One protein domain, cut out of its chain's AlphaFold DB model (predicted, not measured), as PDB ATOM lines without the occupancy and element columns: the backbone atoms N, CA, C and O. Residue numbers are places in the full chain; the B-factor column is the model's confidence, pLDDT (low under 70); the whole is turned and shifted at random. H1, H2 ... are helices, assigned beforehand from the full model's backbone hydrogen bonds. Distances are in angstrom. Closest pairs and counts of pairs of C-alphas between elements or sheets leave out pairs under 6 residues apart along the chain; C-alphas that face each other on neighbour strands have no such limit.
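What this domain is: This is residues 42 to 193 of the 197 residues of an uncharacterized protein of Paenibacillus sp. UniB2 (UniProt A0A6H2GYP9). What is the main picture? One long helix, H1, makes most of the length of an elongated body, with H3 and H5 packed along it and H4 and H7 joining them in the layer over it; H6 crosses H1 near residue 42, and H2 folds back beside the end near residue 72. H1 to H5 form a bundle, a group of helices packed beside one another. What is the make-up? The printed part has 152 residues with seven named helices, H1 to H7 in chain order, and no named strand; the class is all helix. How large is it? It is compact, with a radius of gyration of the C-alphas of 16.3 A, and spans 50 by 33 by 19 A, only just elongated.

Where its parts are: Where is the longest helix? H1, residues 42 to 72, runs 45.1 A from C-alpha 42 at (262.161, 203.491, 185.732) to C-alpha 72 at (238.371, 237.848, 202.675). Where are the others? H2 is residues 77 to 86, H3 102 to 112 and H6 167 to 175. H4, residues 124 to 137, is 19.9 A long; H5, residues 140 to 157, is 25.2 A; H7, residues 178 to 192, is 20.8 A and ends at C-alpha 192 (233.872, 211.790, 199.546).

How they stand to each other: What touches H1? H1 touches H5 at a shallow tilt of 28 degrees, opposite ways, with the closest C-alphas, Gln 57 and Ala 157, 5.5 A apart. With residues 42 to 50 alone it touches H6, about perpendicular at 84 degrees, Gly 46 and Tyr 170 closest at 4.3 A between C-alphas. With residues 49 to 56 alone it touches H3, C-alphas 52 and 105 closest at 5.7 A; H1 and H2 form a helical hairpin, C-alphas 66 and 84 closest at 6.1 A. What of H4 and H7? H4 and H5 form a helical hairpin, with C-alphas 134 and 143 closest at 6.4 A. H7 touches H3 at a steep tilt of 46 degrees, C-alphas 109 and 180 closest at 4.7 A. What of the backbones? Every O i to N i+4 pair is within hydrogen-bond range in H1, H2, H4, H5, H6 and H7; in H3, 6 of 7 are.

The domain as a whole: How far does it reach? The two C-alphas farthest apart, Arg 42 and Ala 75, are 51.6 A apart. Which links are long? H2 to H3, with 15 residues between, and H3 to H4, with 11; the printed part has no cut. Where is confidence low? The mean pLDDT of the printed part is 83.7, and residues 73 to 78 and 88 to 95 are under 70.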
ATOM      1  N   ARG A  42     262.530 203.147 184.350       87.50
ATOM      2  CA  ARG A  42     262.161 203.491 185.732       87.50
ATOM      3  C   ARG A  42     262.442 204.954 186.055       87.50
ATOM      4  O   ARG A  42     261.663 205.582 186.755       87.50
ATOM      5  N   VAL A  43     263.537 205.525 185.561       89.00
ATOM      6  CA  VAL A  43     263.798 206.960 185.759       89.00
ATOM      7  C   VAL A  43     262.709 207.800 185.094       89.00
ATOM      8  O   VAL A  43     262.211 208.714 185.738       89.00
ATOM      9  N   ALA A  44     262.305 207.464 183.866       89.50
ATOM     10  CA  ALA A  44     261.250 208.181 183.152       89.50
ATOM     11  C   ALA A  44     259.890 208.083 183.866       89.50
ATOM     12  O   ALA A  44     259.212 209.092 184.037       89.50
ATOM     13  N   GLN A  45     259.520 206.897 184.357       89.44
ATOM     14  CA  GLN A  45     258.309 206.707 185.169       89.44
ATOM     15  C   GLN A  45     258.348 207.546 186.455       89.44
ATOM     16  O   GLN A  45     257.357 208.167 186.833       89.44
ATOM     17  N   GLY A  46     259.506 207.599 187.120       89.25
ATOM     18  CA  GLY A  46     259.669 208.366 188.352       89.25
ATOM     19  C   GLY A  46     259.669 209.869 188.117       89.25
ATOM     20  O   GLY A  46     259.125 210.610 188.928       89.25
ATOM     21  N   GLU A  47     260.232 210.315 186.998       92.75
ATOM     22  CA  GLU A  47     260.178 211.705 186.551       92.75
ATOM     23  C   GLU A  47     258.742 212.136 186.242       92.75
ATOM     24  O   GLU A  47     258.322 213.216 186.658       92.75
ATOM     25  N   GLN A  48     257.965 211.277 185.578       92.69
ATOM     26  CA  GLN A  48     256.554 211.531 185.302       92.69
ATOM     27  C   GLN A  48     255.747 211.650 186.601       92.69
ATOM     28  O   GLN A  48     255.058 212.649 186.796       92.69
ATOM     29  N   ALA A  49     255.873 210.681 187.516       91.19
ATOM     30  CA  ALA A  49     255.182 210.719 188.807       91.19
ATOM     31  C   ALA A  49     255.579 211.955 189.633       91.19
ATOM     32  O   ALA A  49     254.724 212.624 190.208       91.19
ATOM     33  N   PHE A  50     256.870 212.298 189.643       93.06
ATOM     34  CA  PHE A  50     257.382 213.496 190.304       93.06
ATOM     35  C   PHE A  50     256.781 214.778 189.720       93.06
ATOM     36  O   PHE A  50     256.387 215.672 190.468       93.06
ATOM     37  N   THR A  51     256.708 214.870 188.391       93.19
ATOM     38  CA  THR A  51     256.176 216.044 187.692       93.19
ATOM     39  C   THR A  51     254.690 216.218 187.985       93.19
ATOM     40  O   THR A  51     254.297 217.284 188.446       93.19
ATOM     41  N   LEU A  52     253.897 215.150 187.849       93.56
ATOM     42  CA  LEU A  52     252.465 215.160 188.166       93.56
ATOM     43  C   LEU A  52     252.196 215.536 189.625       93.56
ATOM     44  O   LEU A  52     251.303 216.333 189.914       93.56
ATOM     45  N   TRP A  53     252.992 215.004 190.557       93.94
ATOM     46  CA  TRP A  53     252.867 215.353 191.970       93.94
ATOM     47  C   TRP A  53     253.159 216.833 192.214       93.94
ATOM     48  O   TRP A  53     252.401 217.522 192.897       93.94
ATOM     49  N   LYS A  54     254.247 217.342 191.630       92.69
ATOM     50  CA  LYS A  54     254.650 218.743 191.757       92.69
ATOM     51  C   LYS A  54     253.617 219.693 191.147       92.69
ATOM     52  O   LYS A  54     253.320 220.731 191.734       92.69
ATOM     53  N   GLU A  55     253.059 219.343 189.993       92.00
ATOM     54  CA  GLU A  55     251.982 220.100 189.350       92.00
ATOM     55  C   GLU A  55     250.702 220.077 190.192       92.00
ATOM     56  O   GLU A  55     250.084 221.121 190.385       92.00
ATOM     57  N   THR A  56     250.355 218.926 190.777       92.69
ATOM     58  CA  THR A  56     249.229 218.803 191.716       92.69
ATOM     59  C   THR A  56     249.420 219.691 192.940       92.69
ATOM     60  O   THR A  56     248.514 220.436 193.308       92.69
ATOM     61  N   GLN A  57     250.610 219.677 193.544       91.81
ATOM     62  CA  GLN A  57     250.938 220.523 194.690       91.81
ATOM     63  C   GLN A  57     250.829 222.013 194.339       91.81
ATOM     64  O   GLN A  57     250.224 222.783 195.082       91.81
ATOM     65  N   ALA A  58     251.350 222.418 193.176       90.25
ATOM     66  CA  ALA A  58     251.229 223.790 192.692       90.25
ATOM     67  C   ALA A  58     249.767 224.179 192.404       90.25
ATOM     68  O   ALA A  58     249.355 225.291 192.732       90.25
ATOM     69  N   GLY A  59     248.968 223.277 191.827       88.62
ATOM     70  CA  GLY A  59     247.539 223.490 191.594       88.62
ATOM     71  C   GLY A  59     246.755 223.666 192.898       88.62
ATOM     72  O   GLY A  59     245.974 224.609 193.027       88.62
ATOM     73  N   LEU A  60     247.018 222.818 193.896       90.88
ATOM     74  CA  LEU A  60     246.408 222.898 195.226       90.88
ATOM     75  C   LEU A  60     246.812 224.165 195.986       90.88
ATOM     76  O   LEU A  60     245.972 224.763 196.660       90.88
ATOM     77  N   GLU A  61     248.064 224.608 195.858       89.56
ATOM     78  CA  GLU A  61     248.528 225.891 196.395       89.56
ATOM     79  C   GLU A  61     247.718 227.049 195.811       89.56
ATOM     80  O   GLU A  61     247.147 227.851 196.552       89.56
ATOM     81  N   LYS A  62     247.625 227.110 194.478       86.81
ATOM     82  CA  LYS A  62     246.894 228.167 193.772       86.81
ATOM     83  C   LYS A  62     245.419 228.166 194.143       86.81
ATOM     84  O   LYS A  62     244.875 229.223 194.452       86.81
ATOM     85  N   ALA A  63     244.791 226.992 194.171       86.50
ATOM     86  CA  ALA A  63     243.404 226.849 194.593       86.50
ATOM     87  C   ALA A  63     243.214 227.314 196.046       86.50
ATOM     88  O   ALA A  63     242.327 228.113 196.326       86.50
ATOM     89  N   SER A  64     244.090 226.915 196.967       87.06
ATOM     90  CA  SER A  64     244.007 227.347 198.370       87.06
ATOM     91  C   SER A  64     244.125 228.870 198.517       87.06
ATOM     92  O   SER A  64     243.344 229.485 199.242       87.06
ATOM     93  N   GLN A  65     245.056 229.500 197.794       85.12
ATOM     94  CA  GLN A  65     245.224 230.957 197.796       85.12
ATOM     95  C   GLN A  65     244.025 231.682 197.175       85.12
ATOM     96  O   GLN A  65     243.562 232.686 197.715       85.12
ATOM     97  N   ALA A  66     243.509 231.170 196.056       83.50
ATOM     98  CA  ALA A  66     242.322 231.687 195.387       83.50
ATOM     99  C   ALA A  66     241.109 231.696 196.327       83.50
ATOM    100  O   ALA A  66     240.475 232.733 196.512       83.50
ATOM    101  N   PHE A  67     240.831 230.570 196.982       83.56
ATOM    102  CA  PHE A  67     239.712 230.448 197.916       83.56
ATOM    103  C   PHE A  67     239.909 231.261 199.201       83.56
ATOM    104  O   PHE A  67     238.928 231.750 199.761       83.56
ATOM    105  N   GLY A  68     241.156 231.472 199.638       81.06
ATOM    106  CA  GLY A  68     241.480 232.420 200.707       81.06
ATOM    107  C   GLY A  68     241.067 233.851 200.352       81.06
ATOM    108  O   GLY A  68     240.319 234.477 201.098       81.06
ATOM    109  N   LYS A  69     241.456 234.332 199.163       80.31
ATOM    110  CA  LYS A  69     241.084 235.673 198.670       80.31
ATOM    111  C   LYS A  69     239.572 235.842 198.521       80.31
ATOM    112  O   LYS A  69     239.024 236.863 198.921       80.31
ATOM    113  N   LEU A  70     238.888 234.825 197.988       79.00
ATOM    114  CA  LEU A  70     237.430 234.845 197.816       79.00
ATOM    115  C   LEU A  70     236.657 234.929 199.139       79.00
ATOM    116  O   LEU A  70     235.528 235.413 199.141       79.00
ATOM    117  N   ARG A  71     237.248 234.469 200.249       77.44
ATOM    118  CA  ARG A  71     236.660 234.574 201.591       77.44
ATOM    119  C   ARG A  71     236.889 235.929 202.258       77.44
ATOM    120  O   ARG A  71     236.056 236.339 203.052       77.44
ATOM    121  N   GLU A  72     238.014 236.590 201.998       74.19
ATOM    122  CA  GLU A  72     238.371 237.848 202.675       74.19
ATOM    123  C   GLU A  72     237.624 239.069 202.110       74.19
ATOM    124  O   GLU A  72     237.371 240.033 202.833       74.19
ATOM    125  N   GLU A  73     237.229 239.037 200.835       65.38
ATOM    126  CA  GLU A  73     236.620 240.172 200.129       65.38
ATOM    127  C   GLU A  73     235.109 239.963 199.873       65.38
ATOM    128  O   GLU A  73     234.646 239.830 198.739       65.38
ATOM    129  N   GLU A  74     234.306 239.972 200.944       57.34
ATOM    130  CA  GLU A  74     232.842 239.759 200.915       57.34
ATOM    131  C   GLU A  74     232.052 240.728 200.003       57.34
ATOM    132  O   GLU A  74     230.941 240.408 199.583       57.34
ATOM    133  N   ALA A  75     232.589 241.908 199.669       47.22
ATOM    134  CA  ALA A  75     231.804 243.015 199.104       47.22
ATOM    135  C   ALA A  75     232.017 243.302 197.598       47.22
ATOM    136  O   ALA A  75     231.273 244.100 197.026       47.22
ATOM    137  N   ALA A  76     232.988 242.664 196.929       53.19
ATOM    138  CA  ALA A  76     233.323 242.902 195.511       53.19
ATOM    139  C   ALA A  76     233.342 241.605 194.672       53.19
ATOM    140  O   ALA A  76     234.120 241.455 193.725       53.19
ATOM    141  N   GLN A  77     232.470 240.661 195.036       65.81
ATOM    142  CA  GLN A  77     232.574 239.250 194.667       65.81
ATOM    143  C   GLN A  77     232.645 238.975 193.161       65.81
ATOM    144  O   GLN A  77     233.457 238.164 192.752       65.81
ATOM    145  N   GLU A  78     231.864 239.626 192.300       68.00
ATOM    146  CA  GLU A  78     231.795 239.182 190.897       68.00
ATOM    147  C   GLU A  78     233.085 239.463 190.107       68.00
ATOM    148  O   GLU A  78     233.612 238.581 189.426       68.00
ATOM    149  N   LYS A  79     233.662 240.665 190.248       71.12
ATOM    150  CA  LYS A  79     234.933 241.008 189.588       71.12
ATOM    151  C   LYS A  79     236.104 240.215 190.157       71.12
ATOM    152  O   LYS A  79     236.973 239.811 189.390       71.12
ATOM    153  N   LEU A  80     236.110 239.972 191.468       76.06
ATOM    154  CA  LEU A  80     237.135 239.161 192.120       76.06
ATOM    155  C   LEU A  80     237.039 237.682 191.720       76.06
ATOM    156  O   LEU A  80     238.043 237.043 191.435       76.06
ATOM    157  N   ARG A  81     235.831 237.123 191.641       77.00
ATOM    158  CA  ARG A  81     235.615 235.737 191.198       77.00
ATOM    159  C   ARG A  81     236.060 235.538 189.754       77.00
ATOM    160  O   ARG A  81     236.750 234.567 189.449       77.00
ATOM    161  N   LEU A  82     235.750 236.495 188.879       75.12
ATOM    162  CA  LEU A  82     236.241 236.495 187.500       75.12
ATOM    163  C   LEU A  82     237.761 236.691 187.425       75.12
ATOM    164  O   LEU A  82     238.409 236.038 186.609       75.12
ATOM    165  N   SER A  83     238.352 237.543 188.267       76.25
ATOM    166  CA  SER A  83     239.807 237.740 188.283       76.25
ATOM    167  C   SER A  83     240.559 236.513 188.786       76.25
ATOM    168  O   SER A  83     241.584 236.163 188.210       76.25
ATOM    169  N   VAL A  84     240.025 235.811 189.785       77.19
ATOM    170  CA  VAL A  84     240.561 234.543 190.289       77.19
ATOM    171  C   VAL A  84     240.448 233.436 189.239       77.19
ATOM    172  O   VAL A  84     241.402 232.689 189.024       77.19
ATOM    173  N   LEU A  85     239.313 233.332 188.542       75.00
ATOM    174  CA  LEU A  85     239.118 232.267 187.558       75.00
ATOM    175  C   LEU A  85     239.922 232.494 186.271       75.00
ATOM    176  O   LEU A  85     240.468 231.544 185.720       75.00
ATOM    177  N   TYR A  86     239.996 233.738 185.791       73.56
ATOM    178  CA  TYR A  86     240.590 234.074 184.493       73.56
ATOM    179  C   TYR A  86     241.952 234.775 184.588       73.56
ATOM    180  O   TYR A  86     242.528 235.116 183.559       73.56
ATOM    181  N   GLY A  87     242.477 235.007 185.793       70.19
ATOM    182  CA  GLY A  87     243.740 235.728 185.987       70.19
ATOM    183  C   GLY A  87     243.652 237.225 185.663       70.19
ATOM    184  O   GLY A  87     244.661 237.870 185.386       70.19
ATOM    185  N   LEU A  88     242.446 237.802 185.673       63.06
ATOM    186  CA  LEU A  88     242.198 239.199 185.300       63.06
ATOM    187  C   LEU A  88     242.492 240.147 186.476       63.06
ATOM    188  O   LEU A  88     241.571 240.745 187.030       63.06
ATOM    189  N   SER A  89     243.751 240.268 186.903       59.84
ATOM    190  CA  SER A  89     244.145 241.312 187.865       59.84
ATOM    191  C   SER A  89     244.448 242.639 187.156       59.84
ATOM    192  O   SER A  89     244.913 242.640 186.016       59.84
ATOM    193  N   GLU A  90     244.209 243.776 187.828       53.78
ATOM    194  CA  GLU A  90     244.531 245.120 187.298       53.78
ATOM    195  C   GLU A  90     246.029 245.280 186.966       53.78
ATOM    196  O   GLU A  90     246.386 246.048 186.074       53.78
ATOM    197  N   ASP A  91     246.884 244.473 187.600       53.66
ATOM    198  CA  ASP A  91     248.338 244.470 187.410       53.66
ATOM    199  C   ASP A  91     248.816 243.491 186.317       53.66
ATOM    200  O   ASP A  91     250.017 243.375 186.067       53.66
ATOM    201  N   GLY A  92     247.908 242.738 185.680       49.53
ATOM    202  CA  GLY A  92     248.230 241.754 184.635       49.53
ATOM    203  C   GLY A  92     249.030 240.530 185.112       49.53
ATOM    204  O   GLY A  92     249.497 239.747 184.288       49.53
ATOM    205  N   GLN A  93     249.198 240.364 186.427       51.59
ATOM    206  CA  GLN A  93     249.930 239.260 187.071       51.59
ATOM    207  C   GLN A  93     249.007 238.213 187.715       51.59
ATOM    208  O   GLN A  93     249.454 237.397 188.518       51.59
ATOM    209  N   GLY A  94     247.707 238.250 187.423       55.03
ATOM    210  CA  GLY A  94     246.765 237.279 187.962       55.03
ATOM    211  C   GLY A  94     247.046 235.894 187.387       55.03
ATOM    212  O   GLY A  94     246.912 235.675 186.186       55.03
ATOM    213  N   GLU A  95     247.422 234.943 188.236       60.66
ATOM    214  CA  GLU A  95     247.422 233.537 187.848       60.66
ATOM    215  C   GLU A  95     245.992 233.003 187.937       60.66
ATOM    216  O   GLU A  95     245.377 233.021 189.004       60.66
ATOM    217  N   ALA A  96     245.457 232.560 186.799       70.75
ATOM    218  CA  ALA A  96     244.151 231.922 186.724       70.75
ATOM    219  C   ALA A  96     244.119 230.628 187.549       70.75
ATOM    220  O   ALA A  96     245.119 229.905 187.631       70.75
ATOM    221  N   LEU A  97     242.947 230.302 188.095       77.88
ATOM    222  CA  LEU A  97     242.675 228.988 188.665       77.88
ATOM    223  C   LEU A  97     242.831 227.919 187.567       77.88
ATOM    224  O   LEU A  97     241.999 227.799 186.662       77.88
ATOM    225  N   SER A  98     243.934 227.176 187.623       73.25
ATOM    226  CA  SER A  98     244.239 226.074 186.712       73.25
ATOM    227  C   SER A  98     243.630 224.767 187.212       73.25
ATOM    228  O   SER A  98     243.458 224.591 188.419       73.25
ATOM    229  N   ASP A  99     243.355 223.838 186.294       79.62
ATOM    230  CA  ASP A  99     242.960 222.485 186.683       79.62
ATOM    231  C   ASP A  99     244.079 221.824 187.484       79.62
ATOM    232  O   ASP A  99     245.267 221.984 187.187       79.62
ATOM    233  N   ILE A 100     243.685 221.104 188.529       87.38
ATOM    234  CA  ILE A 100     244.599 220.298 189.322       87.38
ATOM    235  C   ILE A 100     244.678 218.937 188.613       87.38
ATOM    236  O   ILE A 100     243.618 218.336 188.412       87.38
ATOM    237  N   PRO A 101     245.867 218.424 188.236       91.12
ATOM    238  CA  PRO A 101     246.015 217.158 187.503       91.12
ATOM    239  C   PRO A 101     245.794 215.926 188.403       91.12
ATOM    240  O   PRO A 101     246.606 215.004 188.468       91.12
ATOM    241  N   LEU A 102     244.689 215.929 189.153       90.31
ATOM    242  CA  LEU A 102     244.240 214.833 190.005       90.31
ATOM    243  C   LEU A 102     243.944 213.562 189.194       90.31
ATOM    244  O   LEU A 102     244.399 212.507 189.636       90.31
ATOM    245  N   PRO A 103     243.250 213.606 188.033       90.25
ATOM    246  CA  PRO A 103     243.002 212.398 187.243       90.25
ATOM    247  C   PRO A 103     244.305 211.703 186.837       90.25
ATOM    248  O   PRO A 103     244.492 210.516 187.112       90.25
ATOM    249  N   GLU A 104     245.249 212.453 186.271       91.75
ATOM    250  CA  GLU A 104     246.537 211.937 185.815       91.75
ATOM    251  C   GLU A 104     247.392 211.448 186.987       91.75
ATOM    252  O   GLU A 104     248.054 210.410 186.892       91.75
ATOM    253  N   LEU A 105     247.359 212.160 188.121       91.62
ATOM    254  CA  LEU A 105     248.037 211.731 189.338       91.62
ATOM    255  C   LEU A 105     247.474 210.401 189.857       91.62
ATOM    256  O   LEU A 105     248.242 209.513 190.234       91.62
ATOM    257  N   PHE A 106     246.150 210.249 189.889       92.75
ATOM    258  CA  PHE A 106     245.493 209.037 190.374       92.75
ATOM    259  C   PHE A 106     245.734 207.855 189.441       92.75
ATOM    260  O   PHE A 106     245.988 206.750 189.919       92.75
ATOM    261  N   GLU A 107     245.748 208.069 188.125       90.75
ATOM    262  CA  GLU A 107     246.150 207.042 187.162       90.75
ATOM    263  C   GLU A 107     247.611 206.615 187.356       90.75
ATOM    264  O   GLU A 107     247.912 205.415 187.428       90.75
ATOM    265  N   ALA A 108     248.520 207.580 187.521       90.50
ATOM    266  CA  ALA A 108     249.923 207.297 187.794       90.50
ATOM    267  C   ALA A 108     250.089 206.509 189.105       90.50
ATOM    268  O   ALA A 108     250.802 205.501 189.130       90.50
ATOM    269  N   ALA A 109     249.397 206.902 190.173       89.88
ATOM    270  CA  ALA A 109     249.435 206.219 191.463       89.88
ATOM    271  C   ALA A 109     248.818 204.814 191.412       89.88
ATOM    272  O   ALA A 109     249.381 203.873 191.978       89.88
ATOM    273  N   ARG A 110     247.714 204.635 190.675       89.38
ATOM    274  CA  ARG A 110     247.063 203.337 190.449       89.38
ATOM    275  C   ARG A 110     248.013 202.342 189.792       89.38
ATOM    276  O   ARG A 110     248.082 201.197 190.224       89.38
ATOM    277  N   SER A 111     248.804 202.774 188.808       87.00
ATOM    278  CA  SER A 111     249.798 201.896 188.165       87.00
ATOM    279  C   SER A 111     250.933 201.441 189.102       87.00
ATOM    280  O   SER A 111     251.603 200.449 188.818       87.00
ATOM    281  N   HIS A 112     251.114 202.119 190.243       84.94
ATOM    282  CA  HIS A 112     252.154 201.843 191.239       84.94
ATOM    283  C   HIS A 112     251.613 201.271 192.559       84.94
ATOM    284  O   HIS A 112     252.393 200.995 193.475       84.94
ATOM    285  N   SER A 113     250.300 201.051 192.666       83.62
ATOM    286  CA  SER A 113     249.647 200.513 193.857       83.62
ATOM    287  C   SER A 113     248.838 199.267 193.511       83.62
ATOM    288  O   SER A 113     247.899 199.318 192.724       83.62
ATOM    289  N   ALA A 114     249.182 198.138 194.132       77.06
ATOM    290  CA  ALA A 114     248.454 196.884 193.936       77.06
ATOM    291  C   ALA A 114     247.047 196.906 194.563       77.06
ATOM    292  O   ALA A 114     246.170 196.175 194.115       77.06
ATOM    293  N   ASP A 115     246.833 197.753 195.575       81.25
ATOM    294  CA  ASP A 115     245.616 197.788 196.392       81.25
ATOM    295  C   ASP A 115     244.724 199.003 196.067       81.25
ATOM    296  O   ASP A 115     244.009 199.506 196.942       81.25
ATOM    297  N   TRP A 116     244.798 199.526 194.837       86.44
ATOM    298  CA  TRP A 116     243.999 200.675 194.403       86.44
ATOM    299  C   TRP A 116     242.545 200.262 194.103       86.44
ATOM    300  O   TRP A 116     242.332 199.425 193.228       86.44
ATOM    301  N   PRO A 117     241.530 200.833 194.778       85.56
ATOM    302  CA  PRO A 117     240.130 200.527 194.483       85.56
ATOM    303  C   PRO A 117     239.702 201.044 193.101       85.56
ATOM    304  O   PRO A 117     239.997 202.186 192.760       85.56
ATOM    305  N   ASP A 118     238.927 200.261 192.343       80.88
ATOM    306  CA  ASP A 118     238.461 200.647 190.995       80.88
ATOM    307  C   ASP A 118     237.653 201.957 190.976       80.88
ATOM    308  O   ASP A 118     237.648 202.680 189.984       80.88
ATOM    309  N   THR A 119     236.980 202.275 192.084       81.31
ATOM    310  CA  THR A 119     236.160 203.484 192.229       81.31
ATOM    311  C   THR A 119     236.948 204.705 192.696       81.31
ATOM    312  O   THR A 119     236.429 205.812 192.581       81.31
ATOM    313  N   ALA A 120     238.166 204.523 193.222       82.06
ATOM    314  CA  ALA A 120     238.946 205.603 193.817       82.06
ATOM    315  C   ALA A 120     239.484 206.556 192.739       82.06
ATOM    316  O   ALA A 120     240.223 206.132 191.835       82.06
ATOM    317  N   GLY A 121     239.127 207.833 192.873       82.12
ATOM    318  CA  GLY A 121     239.489 208.932 191.982       82.12
ATOM    319  C   GLY A 121     238.523 209.114 190.815       82.12
ATOM    320  O   GLY A 121     238.835 209.849 189.881       82.12
ATOM    321  N   SER A 122     237.370 208.437 190.835       86.25
ATOM    322  CA  SER A 122     236.381 208.502 189.749       86.25
ATOM    323  C   SER A 122     235.711 209.871 189.625       86.25
ATOM    324  O   SER A 122     235.277 210.230 188.536       86.25
ATOM    325  N   SER A 123     235.680 210.649 190.707       87.44
ATOM    326  CA  SER A 123     235.109 212.000 190.730       87.44
ATOM    327  C   SER A 123     236.140 213.116 190.522       87.44
ATOM    328  O   SER A 123     235.818 214.286 190.701       87.44
ATOM    329  N   ALA A 124     237.385 212.798 190.147       87.56
ATOM    330  CA  ALA A 124     238.454 213.797 190.039       87.56
ATOM    331  C   ALA A 124     238.135 214.937 189.052       87.56
ATOM    332  O   ALA A 124     238.391 216.106 189.347       87.56
ATOM    333  N   GLU A 125     237.540 214.613 187.902       87.75
ATOM    334  CA  GLU A 125     237.096 215.620 186.929       87.75
ATOM    335  C   GLU A 125     235.931 216.457 187.471       87.75
ATOM    336  O   GLU A 125     235.955 217.687 187.375       87.75
ATOM    337  N   ASP A 126     234.947 215.803 188.094       88.31
ATOM    338  CA  ASP A 126     233.791 216.465 188.704       88.31
ATOM    339  C   ASP A 126     234.226 217.419 189.821       88.31
ATOM    340  O   ASP A 126     233.730 218.542 189.914       88.31
ATOM    341  N   PHE A 127     235.215 217.023 190.625       88.75
ATOM    342  CA  PHE A 127     235.801 217.856 191.667       88.75
ATOM    343  C   PHE A 127     236.468 219.107 191.091       88.75
ATOM    344  O   PHE A 127     236.226 220.206 191.586       88.75
ATOM    345  N   ASN A 128     237.247 218.989 190.011       88.25
ATOM    346  CA  ASN A 128     237.839 220.155 189.342       88.25
ATOM    347  C   ASN A 128     236.764 221.110 188.796       88.25
ATOM    348  O   ASN A 128     236.859 222.332 188.966       88.25
ATOM    349  N   GLN A 129     235.707 220.574 188.182       86.75
ATOM    350  CA  GLN A 129     234.574 221.384 187.725       86.75
ATOM    351  C   GLN A 129     233.870 222.072 188.894       86.75
ATOM    352  O   GLN A 129     233.511 223.248 188.810       86.75
ATOM    353  N   GLN A 130     233.716 221.363 190.006       85.94
ATOM    354  CA  GLN A 130     233.105 221.885 191.212       85.94
ATOM    355  C   GLN A 130     233.946 222.983 191.856       85.94
ATOM    356  O   GLN A 130     233.398 224.016 192.223       85.94
ATOM    357  N   VAL A 131     235.268 222.830 191.900       86.44
ATOM    358  CA  VAL A 131     236.196 223.878 192.337       86.44
ATOM    359  C   VAL A 131     235.992 225.157 191.519       86.44
ATOM    360  O   VAL A 131     235.835 226.239 192.087       86.44
ATOM    361  N   ARG A 132     235.892 225.049 190.190       84.94
ATOM    362  CA  ARG A 132     235.611 226.203 189.315       84.94
ATOM    363  C   ARG A 132     234.224 226.799 189.563       84.94
ATOM    364  O   ARG A 132     234.081 228.020 189.622       84.94
ATOM    365  N   ARG A 133     233.205 225.953 189.720       85.56
ATOM    366  CA  ARG A 133     231.821 226.377 189.964       85.56
ATOM    367  C   ARG A 133     231.687 227.104 191.300       85.56
ATOM    368  O   ARG A 133     231.152 228.207 191.340       85.56
ATOM    369  N   THR A 134     232.220 226.537 192.377       85.19
ATOM    370  CA  THR A 134     232.194 227.149 193.707       85.19
ATOM    371  C   THR A 134     232.995 228.452 193.729       85.19
ATOM    372  O   THR A 134     232.565 229.409 194.367       85.19
ATOM    373  N   ALA A 135     234.090 228.556 192.969       83.25
ATOM    374  CA  ALA A 135     234.801 229.823 192.807       83.25
ATOM    375  C   ALA A 135     233.959 230.908 192.097       83.25
ATOM    376  O   ALA A 135     234.124 232.087 192.392       83.25
ATOM    377  N   LEU A 136     233.052 230.540 191.183       81.88
ATOM    378  CA  LEU A 136     232.202 231.475 190.427       81.88
ATOM    379  C   LEU A 136     230.917 231.874 191.156       81.88
ATOM    380  O   LEU A 136     230.561 233.051 191.214       81.88
ATOM    381  N   GLU A 137     230.191 230.901 191.687       81.88
ATOM    382  CA  GLU A 137     228.829 231.089 192.196       81.88
ATOM    383  C   GLU A 137     228.613 230.496 193.590       81.88
ATOM    384  O   GLU A 137     227.519 230.614 194.132       81.88
ATOM    385  N   GLY A 138     229.655 229.933 194.209       81.00
ATOM    386  CA  GLY A 138     229.554 229.307 195.522       81.00
ATOM    387  C   GLY A 138     229.082 230.266 196.612       81.00
ATOM    388  O   GLY A 138     229.461 231.444 196.658       81.00
ATOM    389  N   SER A 139     228.253 229.736 197.500       82.69
ATOM    390  CA  SER A 139     227.912 230.344 198.782       82.69
ATOM    391  C   SER A 139     229.122 230.373 199.725       82.69
ATOM    392  O   SER A 139     230.118 229.679 199.519       82.69
ATOM    393  N   GLU A 140     229.043 231.175 200.786       81.50
ATOM    394  CA  GLU A 140     230.104 231.260 201.797       81.50
ATOM    395  C   GLU A 140     230.361 229.906 202.484       81.50
ATOM    396  O   GLU A 140     231.512 229.517 202.683       81.50
ATOM    397  N   GLU A 141     229.300 229.142 202.756       84.25
ATOM    398  CA  GLU A 141     229.391 227.796 203.332       84.25
ATOM    399  C   GLU A 141     230.118 226.821 202.392       84.25
ATOM    400  O   GLU A 141     230.966 226.043 202.834       84.25
ATOM    401  N   GLU A 142     229.841 226.880 201.086       84.81
ATOM    402  CA  GLU A 142     230.520 226.049 200.085       84.81
ATOM    403  C   GLU A 142     231.981 226.458 199.895       84.81
ATOM    404  O   GLU A 142     232.851 225.589 199.819       84.81
ATOM    405  N   LEU A 143     232.271 227.764 199.879       84.38
ATOM    406  CA  LEU A 143     233.639 228.288 199.850       84.38
ATOM    407  C   LEU A 143     234.423 227.818 201.081       84.38
ATOM    408  O   LEU A 143     235.562 227.366 200.954       84.38
ATOM    409  N   GLN A 144     233.817 227.870 202.270       86.00
ATOM    410  CA  GLN A 144     234.444 227.404 203.502       86.00
ATOM    411  C   GLN A 144     234.677 225.890 203.473       86.00
ATOM    412  O   GLN A 144     235.785 225.440 203.776       86.00
ATOM    413  N   ARG A 145     233.679 225.106 203.055       86.44
ATOM    414  CA  ARG A 145     233.788 223.647 202.955       86.44
ATOM    415  C   ARG A 145     234.875 223.229 201.968       86.44
ATOM    416  O   ARG A 145     235.719 222.403 202.310       86.44
ATOM    417  N   LEU A 146     234.897 223.827 200.778       88.44
ATOM    418  CA  LEU A 146     235.898 223.519 199.761       88.44
ATOM    419  C   LEU A 146     237.297 223.988 200.180       88.44
ATOM    420  O   LEU A 146     238.264 223.268 199.957       88.44
ATOM    421  N   SER A 147     237.417 225.130 200.868       87.19
ATOM    422  CA  SER A 147     238.705 225.571 201.424       87.19
ATOM    423  C   SER A 147     239.280 224.574 202.440       87.19
ATOM    424  O   SER A 147     240.487 224.344 202.450       87.19
ATOM    425  N   GLY A 148     238.425 223.934 203.249       88.94
ATOM    426  CA  GLY A 148     238.833 222.871 204.170       88.94
ATOM    427  C   GLY A 148     239.361 221.643 203.431       88.94
ATOM    428  O   GLY A 148     240.447 221.160 203.738       88.94
ATOM    429  N   VAL A 149     238.649 221.203 202.393       91.75
ATOM    430  CA  VAL A 149     239.076 220.068 201.560       91.75
ATOM    431  C   VAL A 149     240.385 220.360 200.829       91.75
ATOM    432  O   VAL A 149     241.289 219.532 200.840       91.75
ATOM    433  N   LEU A 150     240.535 221.550 200.242       90.94
ATOM    434  CA  LEU A 150     241.782 221.959 199.590       90.94
ATOM    435  C   LEU A 150     242.960 221.987 200.574       90.94
ATOM    436  O   LEU A 150     244.061 221.584 200.205       90.94
ATOM    437  N   ALA A 151     242.735 222.396 201.826       91.06
ATOM    438  CA  ALA A 151     243.759 222.358 202.867       91.06
ATOM    439  C   ALA A 151     244.162 220.919 203.238       91.06
ATOM    440  O   ALA A 151     245.353 220.642 203.380       91.06
ATOM    441  N   GLU A 152     243.201 219.996 203.346       92.81
ATOM    442  CA  GLU A 152     243.478 218.572 203.583       92.81
ATOM    443  C   GLU A 152     244.254 217.939 202.416       92.81
ATOM    444  O   GLU A 152     245.269 217.270 202.627       92.81
ATOM    445  N   LEU A 153     243.834 218.207 201.175       92.69
ATOM    446  CA  LEU A 153     244.533 217.748 199.971       92.69
ATOM    447  C   LEU A 153     245.950 218.319 199.898       92.69
ATOM    448  O   LEU A 153     246.899 217.589 199.616       92.69
ATOM    449  N   LYS A 154     246.122 219.606 200.208       91.62
ATOM    450  CA  LYS A 154     247.438 220.243 200.268       91.62
ATOM    451  C   LYS A 154     248.333 219.597 201.326       91.62
ATOM    452  O   LYS A 154     249.490 219.313 201.038       91.62
ATOM    453  N   GLN A 155     247.810 219.309 202.516       92.31
ATOM    454  CA  GLN A 155     248.584 218.644 203.565       92.31
ATOM    455  C   GLN A 155     249.085 217.262 203.115       92.31
ATOM    456  O   GLN A 155     250.214 216.877 203.426       92.31
ATOM    457  N   LEU A 156     248.269 216.522 202.358       92.19
ATOM    458  CA  LEU A 156     248.699 215.271 201.736       92.19
ATOM    459  C   LEU A 156     249.744 215.513 200.639       92.19
ATOM    460  O   LEU A 156     250.710 214.758 200.560       92.19
ATOM    461  N   ALA A 157     249.598 216.565 199.832       90.44
ATOM    462  CA  ALA A 157     250.547 216.904 198.770       90.44
ATOM    463  C   ALA A 157     251.929 217.261 199.335       90.44
ATOM    464  O   ALA A 157     252.943 216.776 198.835       90.44
ATOM    465  N   ASP A 158     251.959 218.021 200.428       91.19
ATOM    466  CA  ASP A 158     253.177 218.444 201.120       91.19
ATOM    467  C   ASP A 158     253.879 217.290 201.866       91.19
ATOM    468  O   ASP A 158     255.040 217.416 202.256       91.19
ATOM    469  N   SER A 159     253.209 216.144 202.053       89.38
ATOM    470  CA  SER A 159     253.810 214.960 202.687       89.38
ATOM    471  C   SER A 159     254.857 214.259 201.811       89.38
ATOM    472  O   SER A 159     255.688 213.505 202.321       89.38
ATOM    473  N   VAL A 160     254.848 214.525 200.502       87.75
ATOM    474  CA  VAL A 160     255.785 213.955 199.535       87.75
ATOM    475  C   VAL A 160     256.729 215.051 199.061       87.75
ATOM    476  O   VAL A 160     256.335 216.019 198.416       87.75
ATOM    477  N   ASP A 161     258.014 214.884 199.358       84.31
ATOM    478  CA  ASP A 161     259.017 215.883 199.002       84.31
ATOM    479  C   ASP A 161     259.339 215.862 197.492       84.31
ATOM    480  O   ASP A 161     259.941 214.917 196.967       84.31
ATOM    481  N   THR A 162     258.948 216.935 196.802       85.00
ATOM    482  CA  THR A 162     259.241 217.210 195.386       85.00
ATOM    483  C   THR A 162     260.176 218.415 195.191       85.00
ATOM    484  O   THR A 162     260.232 219.017 194.116       85.00
ATOM    485  N   SER A 163     260.950 218.787 196.218       82.38
ATOM    486  CA  SER A 163     261.780 220.002 196.200       82.38
ATOM    487  C   SER A 163     262.957 219.937 195.219       82.38
ATOM    488  O   SER A 163     263.302 220.944 194.596       82.38
ATOM    489  N   ILE A 164     263.564 218.759 195.048       85.44
ATOM    490  CA  ILE A 164     264.768 218.571 194.229       85.44
ATOM    491  C   ILE A 164     264.493 217.565 193.111       85.44
ATOM    492  O   ILE A 164     264.341 216.368 193.348       85.44
ATOM    493  N   ALA A 165     264.499 218.057 191.873       88.25
ATOM    494  CA  ALA A 165     264.452 217.231 190.675       88.25
ATOM    495  C   ALA A 165     265.821 216.573 190.440       88.25
ATOM    496  O   ALA A 165     266.801 217.241 190.102       88.25
ATOM    497  N   SER A 166     265.910 215.260 190.648       88.56
ATOM    498  CA  SER A 166     267.123 214.491 190.372       88.56
ATOM    499  C   SER A 166     266.792 213.041 190.042       88.56
ATOM    500  O   SER A 166     265.801 212.486 190.514       88.56
ATOM    501  N   ARG A 167     267.674 212.388 189.274       86.50
ATOM    502  CA  ARG A 167     267.540 210.965 188.928       86.50
ATOM    503  C   ARG A 167     267.384 210.076 190.167       86.50
ATOM    504  O   ARG A 167     266.590 209.141 190.162       86.50
ATOM    505  N   GLU A 168     268.155 210.357 191.214       86.38
ATOM    506  CA  GLU A 168     268.089 209.624 192.479       86.38
ATOM    507  C   GLU A 168     266.745 209.846 193.181       86.38
ATOM    508  O   GLU A 168     266.148 208.887 193.673       86.38
ATOM    509  N   ARG A 169     266.218 211.077 193.154       88.06
ATOM    510  CA  ARG A 169     264.912 211.388 193.735       88.06
ATOM    511  C   ARG A 169     263.781 210.679 193.000       88.06
ATOM    512  O   ARG A 169     262.928 210.106 193.662       88.06
ATOM    513  N   TYR A 170     263.803 210.645 191.669       90.25
ATOM    514  CA  TYR A 170     262.791 209.950 190.862       90.25
ATOM    515  C   TYR A 170     262.744 208.451 191.171       90.25
ATOM    516  O   TYR A 170     261.677 207.877 191.375       90.25
ATOM    517  N   LEU A 171     263.916 207.818 191.272       86.88
ATOM    518  CA  LEU A 171     264.012 206.404 191.630       86.88
ATOM    519  C   LEU A 171     263.583 206.139 193.076       86.88
ATOM    520  O   LEU A 171     262.952 205.118 193.344       86.88
ATOM    521  N   THR A 172     263.911 207.051 193.993       87.31
ATOM    522  CA  THR A 172     263.500 206.961 195.400       87.31
ATOM    523  C   THR A 172     261.990 207.120 195.537       87.31
ATOM    524  O   THR A 172     261.375 206.330 196.242       87.31
ATOM    525  N   LEU A 173     261.388 208.068 194.812       88.44
ATOM    526  CA  LEU A 173     259.941 208.267 194.773       88.44
ATOM    527  C   LEU A 173     259.239 206.990 194.305       88.44
ATOM    528  O   LEU A 173     258.368 206.492 195.000       88.44
ATOM    529  N   LEU A 174     259.676 206.380 193.200       87.44
ATOM    530  CA  LEU A 174     259.091 205.118 192.728       87.44
ATOM    531  C   LEU A 174     259.250 203.939 193.690       87.44
ATOM    532  O   LEU A 174     258.472 202.988 193.629       87.44
ATOM    533  N   ALA A 175     260.302 203.937 194.505       86.19
ATOM    534  CA  ALA A 175     260.498 202.912 195.521       86.19
ATOM    535  C   ALA A 175     259.657 203.177 196.780       86.19
ATOM    536  O   ALA A 175     259.384 202.240 197.534       86.19
ATOM    537  N   ASP A 176     259.263 204.429 197.005       87.00
ATOM    538  CA  ASP A 176     258.476 204.843 198.153       87.00
ATOM    539  C   ASP A 176     256.995 204.488 197.964       87.00
ATOM    540  O   ASP A 176     256.367 204.808 196.957       87.00
ATOM    541  N   LYS A 177     256.420 203.831 198.971       84.81
ATOM    542  CA  LYS A 177     254.994 203.483 199.019       84.81
ATOM    543  C   LYS A 177     254.127 204.610 199.574       84.81
ATOM    544  O   LYS A 177     252.906 204.509 199.517       84.81
ATOM    545  N   ASN A 178     254.739 205.669 200.097       87.56
ATOM    546  CA  ASN A 178     254.012 206.777 200.699       87.56
ATOM    547  C   ASN A 178     253.278 207.617 199.650       87.56
ATOM    548  O   ASN A 178     252.148 208.021 199.897       87.56
ATOM    549  N   TRP A 179     253.870 207.869 198.476       90.06
ATOM    550  CA  TRP A 179     253.239 208.745 197.480       90.06
ATOM    551  C   TRP A 179     251.979 208.138 196.836       90.06
ATOM    552  O   TRP A 179     250.989 208.864 196.739       90.06
ATOM    553  N   PRO A 180     251.907 206.834 196.477       91.12
ATOM    554  CA  PRO A 180     250.664 206.258 195.979       91.12
ATOM    555  C   PRO A 180     249.613 206.168 197.088       91.12
ATOM    556  O   PRO A 180     248.426 206.320 196.820       91.12
ATOM    557  N   GLU A 181     250.022 205.957 198.345       90.69
ATOM    558  CA  GLU A 181     249.101 205.980 199.485       90.69
ATOM    559  C   GLU A 181     248.541 207.388 199.730       90.69
ATOM    560  O   GLU A 181     247.344 207.547 199.963       90.69
ATOM    561  N   ALA A 182     249.374 208.423 199.629       91.19
ATOM    562  CA  ALA A 182     248.941 209.808 199.735       91.19
ATOM    563  C   ALA A 182     247.993 210.188 198.583       91.19
ATOM    564  O   ALA A 182     246.930 210.746 198.851       91.19
ATOM    565  N   ALA A 183     248.298 209.802 197.336       92.06
ATOM    566  CA  ALA A 183     247.381 209.970 196.201       92.06
ATOM    567  C   ALA A 183     246.055 209.230 196.415       92.06
ATOM    568  O   ALA A 183     244.996 209.762 196.099       92.06
ATOM    569  N   ARG A 184     246.085 208.024 196.990       91.50
ATOM    570  CA  ARG A 184     244.862 207.287 197.326       91.50
ATOM    571  C   ARG A 184     244.017 208.041 198.345       91.50
ATOM    572  O   ARG A 184     242.816 208.171 198.155       91.50
ATOM    573  N   ARG A 185     244.628 208.557 199.412       90.94
ATOM    574  CA  ARG A 185     243.900 209.349 200.414       90.94
ATOM    575  C   ARG A 185     243.309 210.620 199.804       90.94
ATOM    576  O   ARG A 185     242.197 210.988 200.155       90.94
ATOM    577  N   MET A 186     244.021 211.261 198.872       92.81
ATOM    578  CA  MET A 186     243.466 212.378 198.102       92.81
ATOM    579  C   MET A 186     242.251 211.941 197.281       92.81
ATOM    580  O   MET A 186     241.237 212.629 197.299       92.81
ATOM    581  N   ALA A 187     242.329 210.792 196.608       91.56
ATOM    582  CA  ALA A 187     241.220 210.233 195.845       91.56
ATOM    583  C   ALA A 187     239.998 209.938 196.734       91.56
ATOM    584  O   ALA A 187     238.885 210.302 196.371       91.56
ATOM    585  N   ASP A 188     240.207 209.377 197.928       90.94
ATOM    586  CA  ASP A 188     239.135 209.113 198.897       90.94
ATOM    587  C   ASP A 188     238.461 210.416 199.382       90.94
ATOM    588  O   ASP A 188     237.239 210.469 199.530       90.94
ATOM    589  N   ILE A 189     239.242 211.481 199.611       90.56
ATOM    590  CA  ILE A 189     238.720 212.809 199.983       90.56
ATOM    591  C   ILE A 189     237.901 213.409 198.837       90.56
ATOM    592  O   ILE A 189     236.806 213.923 199.065       90.56
ATOM    593  N   VAL A 190     238.427 213.325 197.615       90.75
ATOM    594  CA  VAL A 190     237.785 213.832 196.397       90.75
ATOM    595  C   VAL A 190     236.461 213.106 196.142       90.75
ATOM    596  O   VAL A 190     235.431 213.761 196.019       90.75
ATOM    597  N   ASP A 191     236.440 211.774 196.210       87.81
ATOM    598  CA  ASP A 191     235.215 210.977 196.041       87.81
ATOM    599  C   ASP A 191     234.210 211.151 197.188       87.81
ATOM    600  O   ASP A 191     232.993 211.031 196.998       87.81
ATOM    601  N   GLY A 192     234.700 211.441 198.395       84.25
ATOM    602  CA  GLY A 192     233.872 211.790 199.546       84.25
ATOM    603  C   GLY A 192     233.254 213.189 199.449       84.25
ATOM    604  O   GLY A 192     232.255 213.471 200.125       84.25
ATOM    605  N   PHE A 193     233.804 214.065 198.606       81.38
ATOM    606  CA  PHE A 193     233.315 215.422 198.423       81.38
ATOM    607  C   PHE A 193     232.079 215.440 197.521       81.38
ATOM    608  O   PHE A 193     232.141 215.637 196.314       81.38
TER     609      PHE A 193